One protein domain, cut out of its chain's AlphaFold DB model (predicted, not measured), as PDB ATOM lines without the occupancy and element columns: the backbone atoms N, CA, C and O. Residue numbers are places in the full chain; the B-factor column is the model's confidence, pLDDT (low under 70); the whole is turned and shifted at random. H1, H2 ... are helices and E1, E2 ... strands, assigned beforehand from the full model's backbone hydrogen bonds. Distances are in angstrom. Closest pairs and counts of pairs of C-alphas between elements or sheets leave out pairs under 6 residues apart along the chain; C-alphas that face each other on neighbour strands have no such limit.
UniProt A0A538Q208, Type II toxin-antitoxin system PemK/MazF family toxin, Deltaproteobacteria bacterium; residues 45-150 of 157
ATOM      1  N   ILE A  45     -23.282 -10.484  29.511       98.62
ATOM      2  CA  ILE A  45     -23.928 -11.445  28.619       98.62
ATOM      3  C   ILE A  45     -25.087 -10.737  27.934       98.62
ATOM      4  O   ILE A  45     -25.989 -10.217  28.598       98.62
ATOM      5  N   LEU A  46     -25.074 -10.729  26.606       98.56
ATOM      6  CA  LEU A  46     -26.035 -10.024  25.762       98.56
ATOM      7  C   LEU A  46     -26.738 -11.000  24.824       98.56
ATOM      8  O   LEU A  46     -26.126 -11.945  24.332       98.56
ATOM      9  N   TRP A  47     -28.009 -10.751  24.534       98.38
ATOM     10  CA  TRP A  47     -28.688 -11.358  23.396       98.38
ATOM     11  C   TRP A  47     -28.297 -10.607  22.123       98.38
ATOM     12  O   TRP A  47     -28.538  -9.405  22.031       98.38
ATOM     13  N   ILE A  48     -27.710 -11.309  21.152       98.31
ATOM     14  CA  ILE A  48     -27.230 -10.754  19.880       98.31
ATOM     15  C   ILE A  48     -27.960 -11.425  18.718       98.31
ATOM     16  O   ILE A  48     -28.052 -12.654  18.677       98.31
ATOM     17  N   SER A  49     -28.452 -10.628  17.769       98.25
ATOM     18  CA  SER A  49     -28.971 -11.111  16.488       98.25
ATOM     19  C   SER A  49     -27.812 -11.473  15.554       98.25
ATOM     20  O   SER A  49     -27.137 -10.592  15.008       98.25
ATOM     21  N   CYS A  50     -27.563 -12.774  15.394       97.06
ATOM     22  CA  CYS A  50     -26.419 -13.287  14.637       97.06
ATOM     23  C   CYS A  50     -26.729 -13.516  13.147       97.06
ATOM     24  O   CYS A  50     -25.807 -13.739  12.375       97.06
ATOM     25  N   ASP A  51     -27.997 -13.438  12.730       95.62
ATOM     26  CA  ASP A  51     -28.387 -13.635  11.329       95.62
ATOM     27  C   ASP A  51     -28.256 -12.341  10.497       95.62
ATOM     28  O   ASP A  51     -28.424 -11.241  11.034       95.62
ATOM     29  N   PRO A  52     -27.992 -12.426   9.179       95.75
ATOM     30  CA  PRO A  52     -27.748 -13.648   8.411       95.75
ATOM     31  C   PRO A  52     -26.400 -14.284   8.766       95.75
ATOM     32  O   PRO A  52     -25.439 -13.579   9.056       95.75
ATOM     33  N   SER A  53     -26.364 -15.614   8.741       94.75
ATOM     34  CA  SER A  53     -25.212 -16.430   9.122       94.75
ATOM     35  C   SER A  53     -24.915 -17.473   8.044       94.75
ATOM     36  O   SER A  53     -25.834 -18.030   7.431       94.75
ATOM     37  N   VAL A  54     -23.635 -17.753   7.809       96.62
ATOM     38  CA  VAL A  54     -23.164 -18.707   6.796       96.62
ATOM     39  C   VAL A  54     -22.551 -19.937   7.467       96.62
ATOM     40  O   VAL A  54     -21.790 -19.844   8.425       96.62
ATOM     41  N   GLY A  55     -22.873 -21.134   6.966       95.19
ATOM     42  CA  GLY A  55     -22.219 -22.373   7.406       95.19
ATOM     43  C   GLY A  55     -22.310 -22.615   8.919       95.19
ATOM     44  O   GLY A  55     -23.407 -22.760   9.465       95.19
ATOM     45  N   ALA A  56     -21.159 -22.695   9.586       94.38
ATOM     46  CA  ALA A  56     -21.049 -22.995  11.015       94.38
ATOM     47  C   ALA A  56     -21.132 -21.759  11.930       94.38
ATOM     48  O   ALA A  56     -21.012 -21.904  13.149       94.38
ATOM     49  N   GLU A  57     -21.342 -20.566  11.365       96.06
ATOM     50  CA  GLU A  57     -21.478 -19.337  12.141       96.06
ATOM     51  C   GLU A  57     -22.629 -19.421  13.162       96.06
ATOM     52  O   GLU A  57     -23.621 -20.141  12.962       96.06
ATOM     53  N   PRO A  58     -22.539 -18.667  14.273       95.56
ATOM     54  CA  PRO A  58     -23.658 -18.477  15.179       95.56
ATOM     55  C   PRO A  58     -24.891 -17.984  14.417       95.56
ATOM     56  O   PRO A  58     -24.844 -16.993  13.701       95.56
ATOM     57  N   ARG A  59     -26.012 -18.686  14.594       95.56
ATOM     58  CA  ARG A  59     -27.286 -18.381  13.925       95.56
ATOM     59  C   ARG A  59     -28.347 -17.892  14.896       95.56
ATOM     60  O   ARG A  59     -28.326 -18.296  16.063       95.56
ATOM     61  N   LYS A  60     -29.355 -17.183  14.393       96.06
ATOM     62  CA  LYS A  60     -30.492 -16.652  15.164       96.06
ATOM     63  C   LYS A  60     -30.039 -15.699  16.272       96.06
ATOM     64  O   LYS A  60     -28.897 -15.252  16.332       96.06
ATOM     65  N   THR A  61     -30.952 -15.386  17.179       97.38
ATOM     66  CA  THR A  61     -30.639 -14.632  18.390       97.38
ATOM     67  C   THR A  61     -30.005 -15.553  19.430       97.38
ATOM     68  O   THR A  61     -30.594 -16.573  19.803       97.38
ATOM     69  N   ARG A  62     -28.801 -15.217  19.909       97.19
ATOM     70  CA  ARG A  62     -28.062 -16.019  20.899       97.19
ATOM     71  C   ARG A  62     -27.498 -15.170  22.023       97.19
ATOM     72  O   ARG A  62     -27.112 -14.024  21.815       97.19
ATOM     73  N   THR A  63     -27.410 -15.761  23.211       98.38
ATOM     74  CA  THR A  63     -26.627 -15.194  24.308       98.38
ATOM     75  C   THR A  63     -25.143 -15.265  23.974       98.38
ATOM     76  O   THR A  63     -24.647 -16.314  23.557       98.38
ATOM     77  N   CYS A  64     -24.435 -14.161  24.168       98.69
ATOM     78  CA  CYS A  64     -23.013 -14.015  23.892       98.69
ATOM     79  C   CYS A  64     -22.338 -13.273  25.049       98.69
ATOM     80  O   CYS A  64     -22.911 -12.320  25.575       98.69
ATOM     81  N   VAL A  65     -21.138 -13.698  25.443       98.81
ATOM     82  CA  VAL A  65     -20.330 -13.026  26.470       98.81
ATOM     83  C   VAL A  65     -19.474 -11.952  25.805       98.81
ATOM     84  O   VAL A  65     -18.787 -12.242  24.832       98.81
ATOM     85  N   VAL A  66     -19.487 -10.724  26.314       98.81
ATOM     86  CA  VAL A  66     -18.636  -9.630  25.827       98.81
ATOM     87  C   VAL A  66     -17.195  -9.855  26.275       98.81
ATOM     88  O   VAL A  66     -16.931  -9.985  27.469       98.81
ATOM     89  N   VAL A  67     -16.257  -9.863  25.326       98.75
ATOM     90  CA  VAL A  67     -14.824 -10.094  25.592       98.75
ATOM     91  C   VAL A  67     -13.930  -8.933  25.163       98.75
ATOM     92  O   VAL A  67     -12.790  -8.854  25.630       98.75
ATOM     93  N   SER A  68     -14.440  -7.997  24.353       98.38
ATOM     94  CA  SER A  68     -13.774  -6.717  24.085       98.38
ATOM     95  C   SER A  68     -13.595  -5.898  25.368       98.38
ATOM     96  O   SER A  68     -14.389  -5.990  26.308       98.38
ATOM     97  N   ASN A  69     -12.530  -5.097  25.415       97.94
ATOM     98  CA  ASN A  69     -12.207  -4.253  26.566       97.94
ATOM     99  C   ASN A  69     -13.225  -3.108  26.757       97.94
ATOM    100  O   ASN A  69     -13.869  -2.668  25.805       97.94
ATOM    101  N   ASP A  70     -13.340  -2.596  27.986       98.06
ATOM    102  CA  ASP A  70     -14.330  -1.570  28.357       98.06
ATOM    103  C   ASP A  70     -14.161  -0.247  27.592       98.06
ATOM    104  O   ASP A  70     -15.147   0.447  27.350       98.06
ATOM    105  N   PHE A  71     -12.942   0.099  27.167       97.50
ATOM    106  CA  PHE A  71     -12.699   1.302  26.370       97.50
ATOM    107  C   PHE A  71     -13.317   1.165  24.971       97.50
ATOM    108  O   PHE A  71     -14.119   2.004  24.558       97.50
ATOM    109  N   ALA A  72     -13.041   0.055  24.282       96.94
ATOM    110  CA  ALA A  72     -13.671  -0.279  23.008       96.94
ATOM    111  C   ALA A  72     -15.195  -0.415  23.153       96.94
ATOM    112  O   ALA A  72     -15.940   0.094  22.322       96.94
ATOM    113  N   ASN A  73     -15.681  -1.005  24.249       97.12
ATOM    114  CA  ASN A  73     -17.119  -1.115  24.511       97.12
ATOM    115  C   ASN A  73     -17.793   0.238  24.773       97.12
ATOM    116  O   ASN A  73     -19.009   0.346  24.597       97.12
ATOM    117  N   ARG A  74     -17.052   1.260  25.209       95.38
ATOM    118  CA  ARG A  74     -17.589   2.601  25.464       95.38
ATOM    119  C   ARG A  74     -17.661   3.451  24.200       95.38
ATOM    120  O   ARG A  74     -18.656   4.140  24.009       95.38
ATOM    121  N   PHE A  75     -16.625   3.407  23.365       95.19
ATOM    122  CA  PHE A  75     -16.475   4.329  22.232       95.19
ATOM    123  C   PHE A  75     -16.664   3.669  20.861       95.19
ATOM    124  O   PHE A  75     -16.952   4.349  19.881       95.19
ATOM    125  N   GLY A  76     -16.514   2.348  20.776       94.88
ATOM    126  CA  GLY A  76     -16.634   1.592  19.537       94.88
ATOM    127  C   GLY A  76     -18.083   1.314  19.145       94.88
ATOM    128  O   GLY A  76     -18.941   1.052  19.990       94.88
ATOM    129  N   GLN A  77     -18.337   1.308  17.834       96.62
ATOM    130  CA  GLN A  77     -19.632   0.950  17.232       96.62
ATOM    131  C   GLN A  77     -19.868  -0.563  17.147       96.62
ATOM    132  O   GLN A  77     -20.976  -0.998  16.840       96.62
ATOM    133  N   ALA A  78     -18.849  -1.365  17.450       97.31
ATOM    134  CA  ALA A  78     -18.911  -2.816  17.454       97.31
ATOM    135  C   ALA A  78     -18.434  -3.377  18.796       97.31
ATOM    136  O   ALA A  78     -17.712  -2.715  19.544       97.31
ATOM    137  N   ILE A  79     -18.853  -4.603  19.095       98.19
ATOM    138  CA  ILE A  79     -18.464  -5.347  20.292       98.19
ATOM    139  C   ILE A  79     -17.944  -6.727  19.896       98.19
ATOM    140  O   ILE A  79     -18.538  -7.399  19.050       98.19
ATOM    141  N   THR A  80     -16.848  -7.159  20.514       98.75
ATOM    142  CA  THR A  80     -16.312  -8.510  20.328       98.75
ATOM    143  C   THR A  80     -16.886  -9.417  21.401       98.75
ATOM    144  O   THR A  80     -16.829  -9.111  22.597       98.75
ATOM    145  N   ILE A  81     -17.458 -10.533  20.970       98.69
ATOM    146  CA  ILE A  81     -18.206 -11.450  21.813       98.69
ATOM    147  C   ILE A  81     -17.775 -12.899  21.598       98.69
ATOM    148  O   ILE A  81     -17.240 -13.269  20.554       98.69
ATOM    149  N   VAL A  82     -18.065 -13.733  22.590       98.75
ATOM    150  CA  VAL A  82     -17.996 -15.192  22.516       98.75
ATOM    151  C   VAL A  82     -19.425 -15.745  22.592       98.75
ATOM    152  O   VAL A  82     -20.089 -15.583  23.622       98.75
ATOM    153  N   PRO A  83     -19.940 -16.383  21.528       98.50
ATOM    154  CA  PRO A  83     -21.269 -16.980  21.517       98.50
ATOM    155  C   PRO A  83     -21.388 -18.119  22.525       98.50
ATOM    156  O   PRO A  83     -20.433 -18.846  22.804       98.50
ATOM    157  N   THR A  84     -22.601 -18.319  23.034       98.31
ATOM    158  CA  THR A  84     -22.903 -19.430  23.940       98.31
ATOM    159  C   THR A  84     -23.792 -20.481  23.281       98.31
ATOM    160  O   THR A  84     -24.566 -20.208  22.360       98.31
ATOM    161  N   GLN A  85     -23.687 -21.711  23.776       97.62
ATOM    162  CA  GLN A  85     -24.456 -22.872  23.343       97.62
ATOM    163  C   GLN A  85     -25.129 -23.538  24.546       97.62
ATOM    164  O   GLN A  85     -24.801 -23.252  25.699       97.62
ATOM    165  N   ALA A  86     -26.108 -24.410  24.289       97.69
ATOM    166  CA  ALA A  86     -26.658 -25.264  25.339       97.69
ATOM    167  C   ALA A  86     -25.538 -26.126  25.936       97.69
ATOM    168  O   ALA A  86     -24.727 -26.694  25.193       97.69
ATOM    169  N   TYR A  87     -25.496 -26.189  27.264       98.06
ATOM    170  CA  TYR A  87     -24.511 -26.986  27.978       98.06
ATOM    171  C   TYR A  87     -24.622 -28.473  27.607       98.06
ATOM    172  O   TYR A  87     -25.715 -29.029  27.538       98.06
ATOM    173  N   SER A  88     -23.474 -29.120  27.429       98.12
ATOM    174  CA  SER A  88     -23.310 -30.569  27.532       98.12
ATOM    175  C   SER A  88     -21.944 -30.849  28.159       98.12
ATOM    176  O   SER A  88     -21.023 -30.044  27.998       98.12
ATOM    177  N   ALA A  89     -21.804 -31.974  28.863       96.50
ATOM    178  CA  ALA A  89     -20.528 -32.355  29.476       96.50
ATOM    179  C   ALA A  89     -19.410 -32.477  28.425       96.50
ATOM    180  O   ALA A  89     -18.304 -31.993  28.636       96.50
ATOM    181  N   GLU A  90     -19.733 -33.027  27.251       97.31
ATOM    182  CA  GLU A  90     -18.808 -33.142  26.122       97.31
ATOM    183  C   GLU A  90     -18.292 -31.775  25.640       97.31
ATOM    184  O   GLU A  90     -17.092 -31.597  25.448       97.31
ATOM    185  N   ARG A  91     -19.180 -30.779  25.473       96.50
ATOM    186  CA  ARG A  91     -18.763 -29.422  25.079       96.50
ATOM    187  C   ARG A  91     -17.909 -28.783  26.163       96.50
ATOM    188  O   ARG A  91     -16.875 -28.211  25.846       96.50
ATOM    189  N   ALA A  92     -18.331 -28.893  27.419       94.88
ATOM    190  CA  ALA A  92     -17.624 -28.301  28.550       94.88
ATOM    191  C   ALA A  92     -16.223 -28.900  28.771       94.88
ATOM    192  O   ALA A  92     -15.381 -28.238  29.365       94.88
ATOM    193  N   GLY A  93     -15.961 -30.113  28.275       94.69
ATOM    194  CA  GLY A  93     -14.646 -30.754  28.351       94.69
ATOM    195  C   GLY A  93     -13.612 -30.249  27.337       94.69
ATOM    196  O   GLY A  93     -12.456 -30.655  27.408       94.69
ATOM    197  N   ARG A  94     -13.984 -29.388  26.380       97.31
ATOM    198  CA  ARG A  94     -13.050 -28.882  25.358       97.31
ATOM    199  C   ARG A  94     -12.298 -27.658  25.880       97.31
ATOM    200  O   ARG A  94     -12.909 -26.750  26.424       97.31
ATOM    201  N   ALA A  95     -10.991 -27.577  25.628       96.19
ATOM    202  CA  ALA A  95     -10.137 -26.503  26.158       96.19
ATOM    203  C   ALA A  95     -10.534 -25.078  25.708       96.19
ATOM    204  O   ALA A  95     -10.249 -24.107  26.399       96.19
ATOM    205  N   TYR A  96     -11.215 -24.952  24.564       96.69
ATOM    206  CA  TYR A  96     -11.725 -23.683  24.028       96.69
ATOM    207  C   TYR A  96     -13.188 -23.394  24.432       96.69
ATOM    208  O   TYR A  96     -13.823 -22.484  23.894       96.69
ATOM    209  N   MET A  97     -13.750 -24.179  25.352       98.25
ATOM    210  CA  MET A  97     -15.108 -24.022  25.867       98.25
ATOM    211  C   MET A  97     -15.077 -23.672  27.354       98.25
ATOM    212  O   MET A  97     -14.221 -24.140  28.100       98.25
ATOM    213  N   THR A  98     -16.039 -22.869  27.814       98.56
ATOM    214  CA  THR A  98     -16.125 -22.477  29.230       98.56
ATOM    215  C   THR A  98     -17.527 -22.690  29.780       98.56
ATOM    216  O   THR A  98     -18.498 -22.149  29.252       98.56
ATOM    217  N   ASP A  99     -17.643 -23.457  30.865       98.38
ATOM    218  CA  ASP A  99     -18.911 -23.678  31.568       98.38
ATOM    219  C   ASP A  99     -19.456 -22.360  32.155       98.38
ATOM    220  O   ASP A  99     -18.735 -21.630  32.843       98.38
ATOM    221  N   LEU A 100     -20.731 -22.057  31.891       98.44
ATOM    222  CA  LEU A 100     -21.435 -20.876  32.396       98.44
ATOM    223  C   LEU A 100     -22.605 -21.219  33.329       98.44
ATOM    224  O   LEU A 100     -23.351 -20.314  33.712       98.44
ATOM    225  N   ARG A 101     -22.811 -22.490  33.693       97.94
ATOM    226  CA  ARG A 101     -23.854 -22.885  34.652       97.94
ATOM    227  C   ARG A 101     -23.691 -22.137  35.972       97.94
ATOM    228  O   ARG A 101     -22.576 -21.800  36.373       97.94
ATOM    229  N   ARG A 102     -24.792 -21.884  36.684       97.06
ATOM    230  CA  ARG A 102     -24.722 -21.282  38.027       97.06
ATOM    231  C   ARG A 102     -23.791 -22.109  38.933       97.06
ATOM    232  O   ARG A 102     -23.830 -23.335  38.850       97.06
ATOM    233  N   PRO A 103     -22.962 -21.466  39.777       97.12
ATOM    234  CA  PRO A 103     -22.904 -20.025  40.062       97.12
ATOM    235  C   PRO A 103     -21.975 -19.219  39.130       97.12
ATOM    236  O   PRO A 103     -21.746 -18.038  39.367       97.12
ATOM    237  N   ARG A 104     -21.435 -19.820  38.063       97.75
ATOM    238  CA  ARG A 104     -20.396 -19.226  37.200       97.75
ATOM    239  C   ARG A 104     -20.895 -18.054  36.350       97.75
ATOM    240  O   ARG A 104     -20.087 -17.259  35.866       97.75
ATOM    241  N   SER A 105     -22.207 -17.928  36.177       98.12
ATOM    242  CA  SER A 105     -22.868 -16.775  35.568       98.12
ATOM    243  C   SER A 105     -24.236 -16.520  36.202       98.12
ATOM    244  O   SER A 105     -24.743 -17.334  36.977       98.12
ATOM    245  N   THR A 106     -24.859 -15.398  35.842       97.94
ATOM    246  CA  THR A 106     -26.229 -15.062  36.253       97.94
ATOM    247  C   THR A 106     -27.306 -15.620  35.314       97.94
ATOM    248  O   THR A 106     -28.476 -15.268  35.476       97.94
ATOM    249  N   LEU A 107     -26.953 -16.443  34.318       97.50
ATOM    250  CA  LEU A 107     -27.933 -17.023  33.398       97.50
ATOM    251  C   LEU A 107     -28.868 -17.994  34.129       97.50
ATOM    252  O   LEU A 107     -28.467 -18.716  35.041       97.50
ATOM    253  N   ALA A 108     -30.142 -17.996  33.741       94.75
ATOM    254  CA  ALA A 108     -31.106 -18.986  34.223       94.75
ATOM    255  C   ALA A 108     -30.846 -20.364  33.599       94.75
ATOM    256  O   ALA A 108     -30.907 -21.382  34.279       94.75
ATOM    257  N   GLU A 109     -30.523 -20.383  32.309       96.50
ATOM    258  CA  GLU A 109     -30.278 -21.609  31.564       96.50
ATOM    259  C   GLU A 109     -28.818 -22.056  31.650       96.50
ATOM    260  O   GLU A 109     -27.888 -21.246  31.639       96.50
ATOM    261  N   ASN A 110     -28.620 -23.371  31.638       97.81
ATOM    262  CA  ASN A 110     -27.300 -23.982  31.593       97.81
ATOM    263  C   ASN A 110     -26.661 -23.784  30.212       97.81
ATOM    264  O   ASN A 110     -27.120 -24.332  29.203       97.81
ATOM    265  N   ARG A 111     -25.574 -23.012  30.169       98.44
ATOM    266  CA  ARG A 111     -24.872 -22.639  28.936       98.44
ATOM    267  C   ARG A 111     -23.376 -22.932  29.017       98.44
ATOM    268  O   ARG A 111     -22.818 -23.100  30.098       98.44
ATOM    269  N   VAL A 112     -22.739 -22.964  27.852       98.56
ATOM    270  CA  VAL A 112     -21.284 -23.035  27.664       98.56
ATOM    271  C   VAL A 112     -20.870 -21.967  26.648       98.56
ATOM    272  O   VAL A 112     -21.572 -21.772  25.654       98.56
ATOM    273  N   ALA A 113     -19.786 -21.236  26.902       98.62
ATOM    274  CA  ALA A 113     -19.197 -20.276  25.967       98.62
ATOM    275  C   ALA A 113     -18.254 -20.999  25.001       98.62
ATOM    276  O   ALA A 113     -17.468 -21.826  25.453       98.62
ATOM    277  N   ASN A 114     -18.312 -20.681  23.704       98.50
ATOM    278  CA  ASN A 114     -17.456 -21.290  22.687       98.50
ATOM    279  C   ASN A 114     -16.460 -20.278  22.111       98.50
ATOM    280  O   ASN A 114     -16.796 -19.543  21.179       98.50
ATOM    281  N   ALA A 115     -15.230 -20.269  22.630       98.56
ATOM    282  CA  ALA A 115     -14.190 -19.343  22.193       98.56
ATOM    283  C   ALA A 115     -13.798 -19.535  20.719       98.56
ATOM    284  O   ALA A 115     -13.379 -18.568  20.090       98.56
ATOM    285  N   SER A 116     -14.017 -20.726  20.138       97.88
ATOM    286  CA  SER A 116     -13.730 -20.980  18.718       97.88
ATOM    287  C   SER A 116     -14.639 -20.230  17.748       97.88
ATOM    288  O   SER A 116     -14.432 -20.283  16.542       97.88
ATOM    289  N   MET A 117     -15.706 -19.622  18.265       97.50
ATOM    290  CA  MET A 117     -16.687 -18.857  17.501       97.50
ATOM    291  C   MET A 117     -16.647 -17.380  17.901       97.50
ATOM    292  O   MET A 117     -17.666 -16.698  17.820       97.50
ATOM    293  N   VAL A 118     -15.506 -16.888  18.402       98.38
ATOM    294  CA  VAL A 118     -15.331 -15.471  18.737       98.38
ATOM    295  C   VAL A 118     -15.596 -14.604  17.507       98.38
ATOM    296  O   VAL A 118     -15.081 -14.859  16.421       98.38
ATOM    297  N   MET A 119     -16.434 -13.584  17.668       97.69
ATOM    298  CA  MET A 119     -16.865 -12.721  16.570       97.69
ATOM    299  C   MET A 119     -17.056 -11.289  17.043       97.69
ATOM    300  O   MET A 119     -17.297 -11.032  18.221       97.69
ATOM    301  N   THR A 120     -16.989 -10.349  16.104       98.31
ATOM    302  CA  THR A 120     -17.294  -8.939  16.354       98.31
ATOM    303  C   THR A 120     -18.567  -8.559  15.614       98.31
ATOM    304  O   THR A 120     -18.671  -8.776  14.410       98.31
ATOM    305  N   TYR A 121     -19.532  -7.991  16.333       98.12
ATOM    306  CA  TYR A 121     -20.811  -7.555  15.777       98.12
ATOM    307  C   TYR A 121     -21.014  -6.056  15.979       98.12
ATOM    308  O   TYR A 121     -20.629  -5.497  17.007       98.12
ATOM    309  N   ASP A 122     -21.676  -5.421  15.011       98.00
ATOM    310  CA  ASP A 122     -22.206  -4.066  15.158       98.00
ATOM    311  C   ASP A 122     -23.173  -4.000  16.355       98.00
ATOM    312  O   ASP A 122     -24.003  -4.896  16.548       98.00
ATOM    313  N   ARG A 123     -23.093  -2.932  17.159       96.00
ATOM    314  CA  ARG A 123     -23.949  -2.725  18.340       96.00
ATOM    315  C   ARG A 123     -25.438  -2.746  18.031       96.00
ATOM    316  O   ARG A 123     -26.218  -3.120  18.898       96.00
ATOM    317  N   ARG A 124     -25.846  -2.385  16.814       97.06
ATOM    318  CA  ARG A 124     -27.245  -2.445  16.364       97.06
ATOM    319  C   ARG A 124     -27.807  -3.869  16.390       97.06
ATOM    320  O   ARG A 124     -29.018  -4.043  16.371       97.06
ATOM    321  N   ARG A 125     -26.947  -4.895  16.447       97.69
ATOM    322  CA  ARG A 125     -27.347  -6.306  16.586       97.69
ATOM    323  C   ARG A 125     -27.630  -6.718  18.031       97.69
ATOM    324  O   ARG A 125     -28.086  -7.840  18.252       97.69
ATOM    325  N   ILE A 126     -27.353  -5.859  19.010       97.94
ATOM    326  CA  ILE A 126     -27.653  -6.124  20.417       97.94
ATOM    327  C   ILE A 126     -29.157  -5.994  20.623       97.94
ATOM    328  O   ILE A 126     -29.742  -4.950  20.365       97.94
ATOM    329  N   VAL A 127     -29.775  -7.067  21.108       97.88
ATOM    330  CA  VAL A 127     -31.218  -7.124  21.359       97.88
ATOM    331  C   VAL A 127     -31.533  -6.670  22.779       97.88
ATOM    332  O   VAL A 127     -32.402  -5.832  22.979       97.88
ATOM    333  N   LYS A 128     -30.860  -7.257  23.776       97.06
ATOM    334  CA  LYS A 128     -31.032  -6.920  25.201       97.06
ATOM    335  C   LYS A 128     -29.935  -7.537  26.064       97.06
ATOM    336  O   LYS A 128     -29.267  -8.490  25.658       97.06
ATOM    337  N   ARG A 129     -29.800  -7.057  27.301       97.31
ATOM    338  CA  ARG A 129     -28.958  -7.685  28.332       97.31
ATOM    339  C   ARG A 129     -29.571  -9.006  28.811       97.31
ATOM    340  O   ARG A 129     -30.786  -9.127  28.935       97.31
ATOM    341  N   ALA A 130     -28.724  -9.999  29.067       97.56
ATOM    342  CA  ALA A 130     -29.112 -11.326  29.548       97.56
ATOM    343  C   ALA A 130     -28.541 -11.642  30.938       97.56
ATOM    344  O   ALA A 130     -29.139 -12.408  31.690       97.56
ATOM    345  N   GLY A 131     -27.379 -11.083  31.277       97.31
ATOM    346  CA  GLY A 131     -26.715 -11.367  32.541       97.31
ATOM    347  C   GLY A 131     -25.251 -10.952  32.557       97.31
ATOM    348  O   GLY A 131     -24.839 -10.089  31.785       97.31
ATOM    349  N   LYS A 132     -24.469 -11.590  33.429       98.12
ATOM    350  CA  LYS A 132     -23.023 -11.399  33.561       98.12
ATOM    351  C   LYS A 132     -22.338 -12.706  33.964       98.12
ATOM    352  O   LYS A 132     -22.941 -13.536  34.650       98.12
ATOM    353  N   VAL A 133     -21.087 -12.896  33.555       98.50
ATOM    354  CA  VAL A 133     -20.232 -13.973  34.082       98.50
ATOM    355  C   VAL A 133     -19.537 -13.547  35.378       98.50
ATOM    356  O   VAL A 133     -19.312 -12.359  35.612       98.50
ATOM    357  N   MET A 134     -19.190 -14.514  36.227       98.38
ATOM    358  CA  MET A 134     -18.362 -14.258  37.409       98.38
ATOM    359  C   MET A 134     -16.901 -13.980  37.016       98.38
ATOM    360  O   MET A 134     -16.466 -14.444  35.958       98.38
ATOM    361  N   PRO A 135     -16.116 -13.273  37.852       97.38
ATOM    362  CA  PRO A 135     -14.728 -12.926  37.533       97.38
ATOM    363  C   PRO A 135     -13.840 -14.130  37.190       97.38
ATOM    364  O   PRO A 135     -13.115 -14.092  36.200       97.38
ATOM    365  N   GLN A 136     -13.942 -15.225  37.949       97.25
ATOM    366  CA  GLN A 136     -13.181 -16.454  37.685       97.25
ATOM    367  C   GLN A 136     -13.574 -17.072  36.337       97.25
ATOM    368  O   GLN A 136     -12.716 -17.474  35.559       97.25
ATOM    369  N   THR A 137     -14.868 -17.068  36.014       98.19
ATOM    370  CA  THR A 137     -15.371 -17.535  34.718       98.19
ATOM    371  C   THR A 137     -14.849 -16.682  33.567       98.19
ATOM    372  O   THR A 137     -14.567 -17.216  32.501       98.19
ATOM    373  N   LEU A 138     -14.703 -15.367  33.760       98.12
ATOM    374  CA  LEU A 138     -14.121 -14.494  32.744       98.12
ATOM    375  C   LEU A 138     -12.641 -14.828  32.502       98.12
ATOM    376  O   LEU A 138     -12.231 -14.910  31.351       98.12
ATOM    377  N   ALA A 139     -11.873 -15.116  33.555       97.38
ATOM    378  CA  ALA A 139     -10.494 -15.591  33.416       97.38
ATOM    379  C   ALA A 139     -10.406 -16.962  32.711       97.38
ATOM    380  O   ALA A 139      -9.475 -17.222  31.952       97.38
ATOM    381  N   ASP A 140     -11.387 -17.842  32.924       97.88
ATOM    382  CA  ASP A 140     -11.480 -19.113  32.198       97.88
ATOM    383  C   ASP A 140     -11.778 -18.896  30.703       97.88
ATOM    384  O   ASP A 140     -11.219 -19.597  29.860       97.88
ATOM    385  N   ILE A 141     -12.604 -17.899  30.364       98.38
ATOM    386  CA  ILE A 141     -12.838 -17.483  28.971       98.38
ATOM    387  C   ILE A 141     -11.552 -16.921  28.354       98.38
ATOM    388  O   ILE A 141     -11.265 -17.215  27.195       98.38
ATOM    389  N   ASP A 142     -10.752 -16.173  29.115       97.94
ATOM    390  CA  ASP A 142      -9.460 -15.648  28.650       97.94
ATOM    391  C   ASP A 142      -8.497 -16.783  28.295       97.94
ATOM    392  O   ASP A 142      -7.874 -16.758  27.233       97.94
ATOM    393  N   ARG A 143      -8.450 -17.832  29.126       97.56
ATOM    394  CA  ARG A 143      -7.705 -19.067  28.831       97.56
ATOM    395  C   ARG A 143      -8.232 -19.782  27.591       97.56
ATOM    396  O   ARG A 143      -7.438 -20.159  26.735       97.56
ATOM    397  N   ALA A 144      -9.547 -19.925  27.454       98.12
ATOM    398  CA  ALA A 144     -10.149 -20.560  26.284       98.12
ATOM    399  C   ALA A 144      -9.865 -19.790  24.979       98.12
ATOM    400  O   ALA A 144      -9.576 -20.401  23.949       98.12
ATOM    401  N   LEU A 145      -9.908 -18.452  25.020       98.44
ATOM    402  CA  LEU A 145      -9.534 -17.585  23.900       98.44
ATOM    403  C   LEU A 145      -8.049 -17.704  23.565       98.44
ATOM    404  O   LEU A 145      -7.707 -17.813  22.391       98.44
ATOM    405  N   ALA A 146      -7.178 -17.725  24.574       97.88
ATOM    406  CA  ALA A 146      -5.747 -17.902  24.375       97.88
ATOM    407  C   ALA A 146      -5.427 -19.249  23.714       97.88
ATOM    408  O   ALA A 146      -4.669 -19.286  22.750       97.88
ATOM    409  N   VAL A 147      -6.076 -20.335  24.150       97.19
ATOM    410  CA  VAL A 147      -5.972 -21.650  23.499       97.19
ATOM    411  C   VAL A 147      -6.450 -21.587  22.047       97.19
ATOM    412  O   VAL A 147      -5.755 -22.065  21.156       97.19
ATOM    413  N   HIS A 148      -7.620 -20.995  21.790       97.88
ATOM    414  CA  HIS A 148      -8.179 -20.930  20.438       97.88
ATOM    415  C   HIS A 148      -7.312 -20.113  19.469       97.88
ATOM    416  O   HIS A 148      -7.155 -20.502  18.313       97.88
ATOM    417  N   LEU A 149      -6.760 -18.996  19.941       97.44
ATOM    418  CA  LEU A 149      -5.995 -18.040  19.138       97.44
ATOM    419  C   LEU A 149      -4.475 -18.263  19.220       97.44
ATOM    420  O   LEU A 149      -3.721 -17.448  18.696       97.44
ATOM    421  N   ALA A 150      -4.030 -19.339  19.880       96.75
ATOM    422  CA  ALA A 150      -2.623 -19.654  20.133       96.75
ATOM    423  C   ALA A 150      -1.832 -18.493  20.779       96.75
ATOM    424  O   ALA A 150      -0.684 -18.224  20.427       96.75
TER     425      ALA A 150
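Overview. This is residues 45 to 150 of the 157 residues of the protein "Type II toxin-antitoxin system PemK/MazF family toxin" of Deltaproteobacteria bacterium (UniProt A0A538Q208). What shape do these coordinates make? A strongly twisted sheet of seven strands rolls part of the way into an open barrel, with E7, E1, E2, E3 and E6 neighbours in turn and E6 joined back to E7 only by a tight link. Beside the last part of the long strand E3 the hairpin of E4 and E5 extends the sheet, with H3 packed along one face there, little H2 on the opposite face, and H1 grazing the sheet elsewhere. What is it made of, and how large is it? The printed part has 106 residues with three named helices and seven named strands, of mixed class; along the chain E1 and E2 come first, then the helix H1, then E3, then the helix H2, then E4, E5, E6 and E7, and last the helix H3. The sheet is branched at E3, which has the three neighbours E2, E5 and E6, and its neighbour pairs are antiparallel. It is compact, with a radius of gyration of the C-alphas of 12.8 A, and rounded, spanning 34 by 32 by 31 A.

Along the chain. Where does the first element begin, and what follows it? E1 is residues 45 to 49, with C-alpha 45 at (-23.928, -11.445, 28.619), and E2 is residues 61 to 66, 15.0 A long. The helix H1 is residues 70 to 75. Where is the longest strand? E3 is residues 78 to 86 and measures 25.0 A, from C-alpha 78 at (-18.911, -2.816, 17.454). After it come the helix H2, residues 89 to 92, and the short strands E4, residues 97 to 99, E5, residues 111 to 114, and E6, residues 119 to 122. How does the printed part end? E7 is residues 126 to 132, 14.9 A long, and the helix H3 is residues 135 to 149, 21.0 A long, ending with C-alpha 149 at (-5.995, -18.040, 19.138).

Arrangement. Which strands are beside E1 and E2? E1 and E2 form an antiparallel hairpin, with N 46 and O 64 2.9 A apart, and E7 lies on the other side of E1, with N 47 and O 128 2.8 A apart. On the other side of E2 lies E3, with N 65 and O 82 2.8 A apart. Where does the sheet branch? Opposite E2, on the other side of E3, lie both E6, beside residues 78 to 81 with N 81 and O 119 2.8 A apart, and E5, beside residues 83 to 86 with N 85 and O 112 2.8 A apart. E4 and E5 form a hairpin, with N 113 and O 98 2.8 A apart. Where are the helices? H3 is on the sheet at a height of 8.1 A over E5, along the strands at 21 degrees on the local plane, and its closest C-alphas to E4 are those of Ile 141 and Thr 98, 6.0 A apart. H2 is on the opposite face at a height of 8.1 A, only just over none of the strands, with 2 C-alphas falling on E4 and 2 on E5, while H1 only grazes the sheet with residues 70 to 73. How are the helix backbones paired? Every O i to N i+4 pair is within hydrogen-bond range in H1 and H3, while H2 is too short for such a pair and has its 1 O i to N i+3 pair within range.

Size, cuts and confidence. How far does it reach? The two C-alphas farthest apart are those of Phe 75 and Glu 90, at 37.7 A. Are there cuts or long links? The printed part has no cut; the links E1 to E2 and E4 to E5 are long, with 11 residues each, and the other links are tight. Is the model's confidence low anywhere? The mean pLDDT of the printed part is 97.5, and no printed residue is under 70.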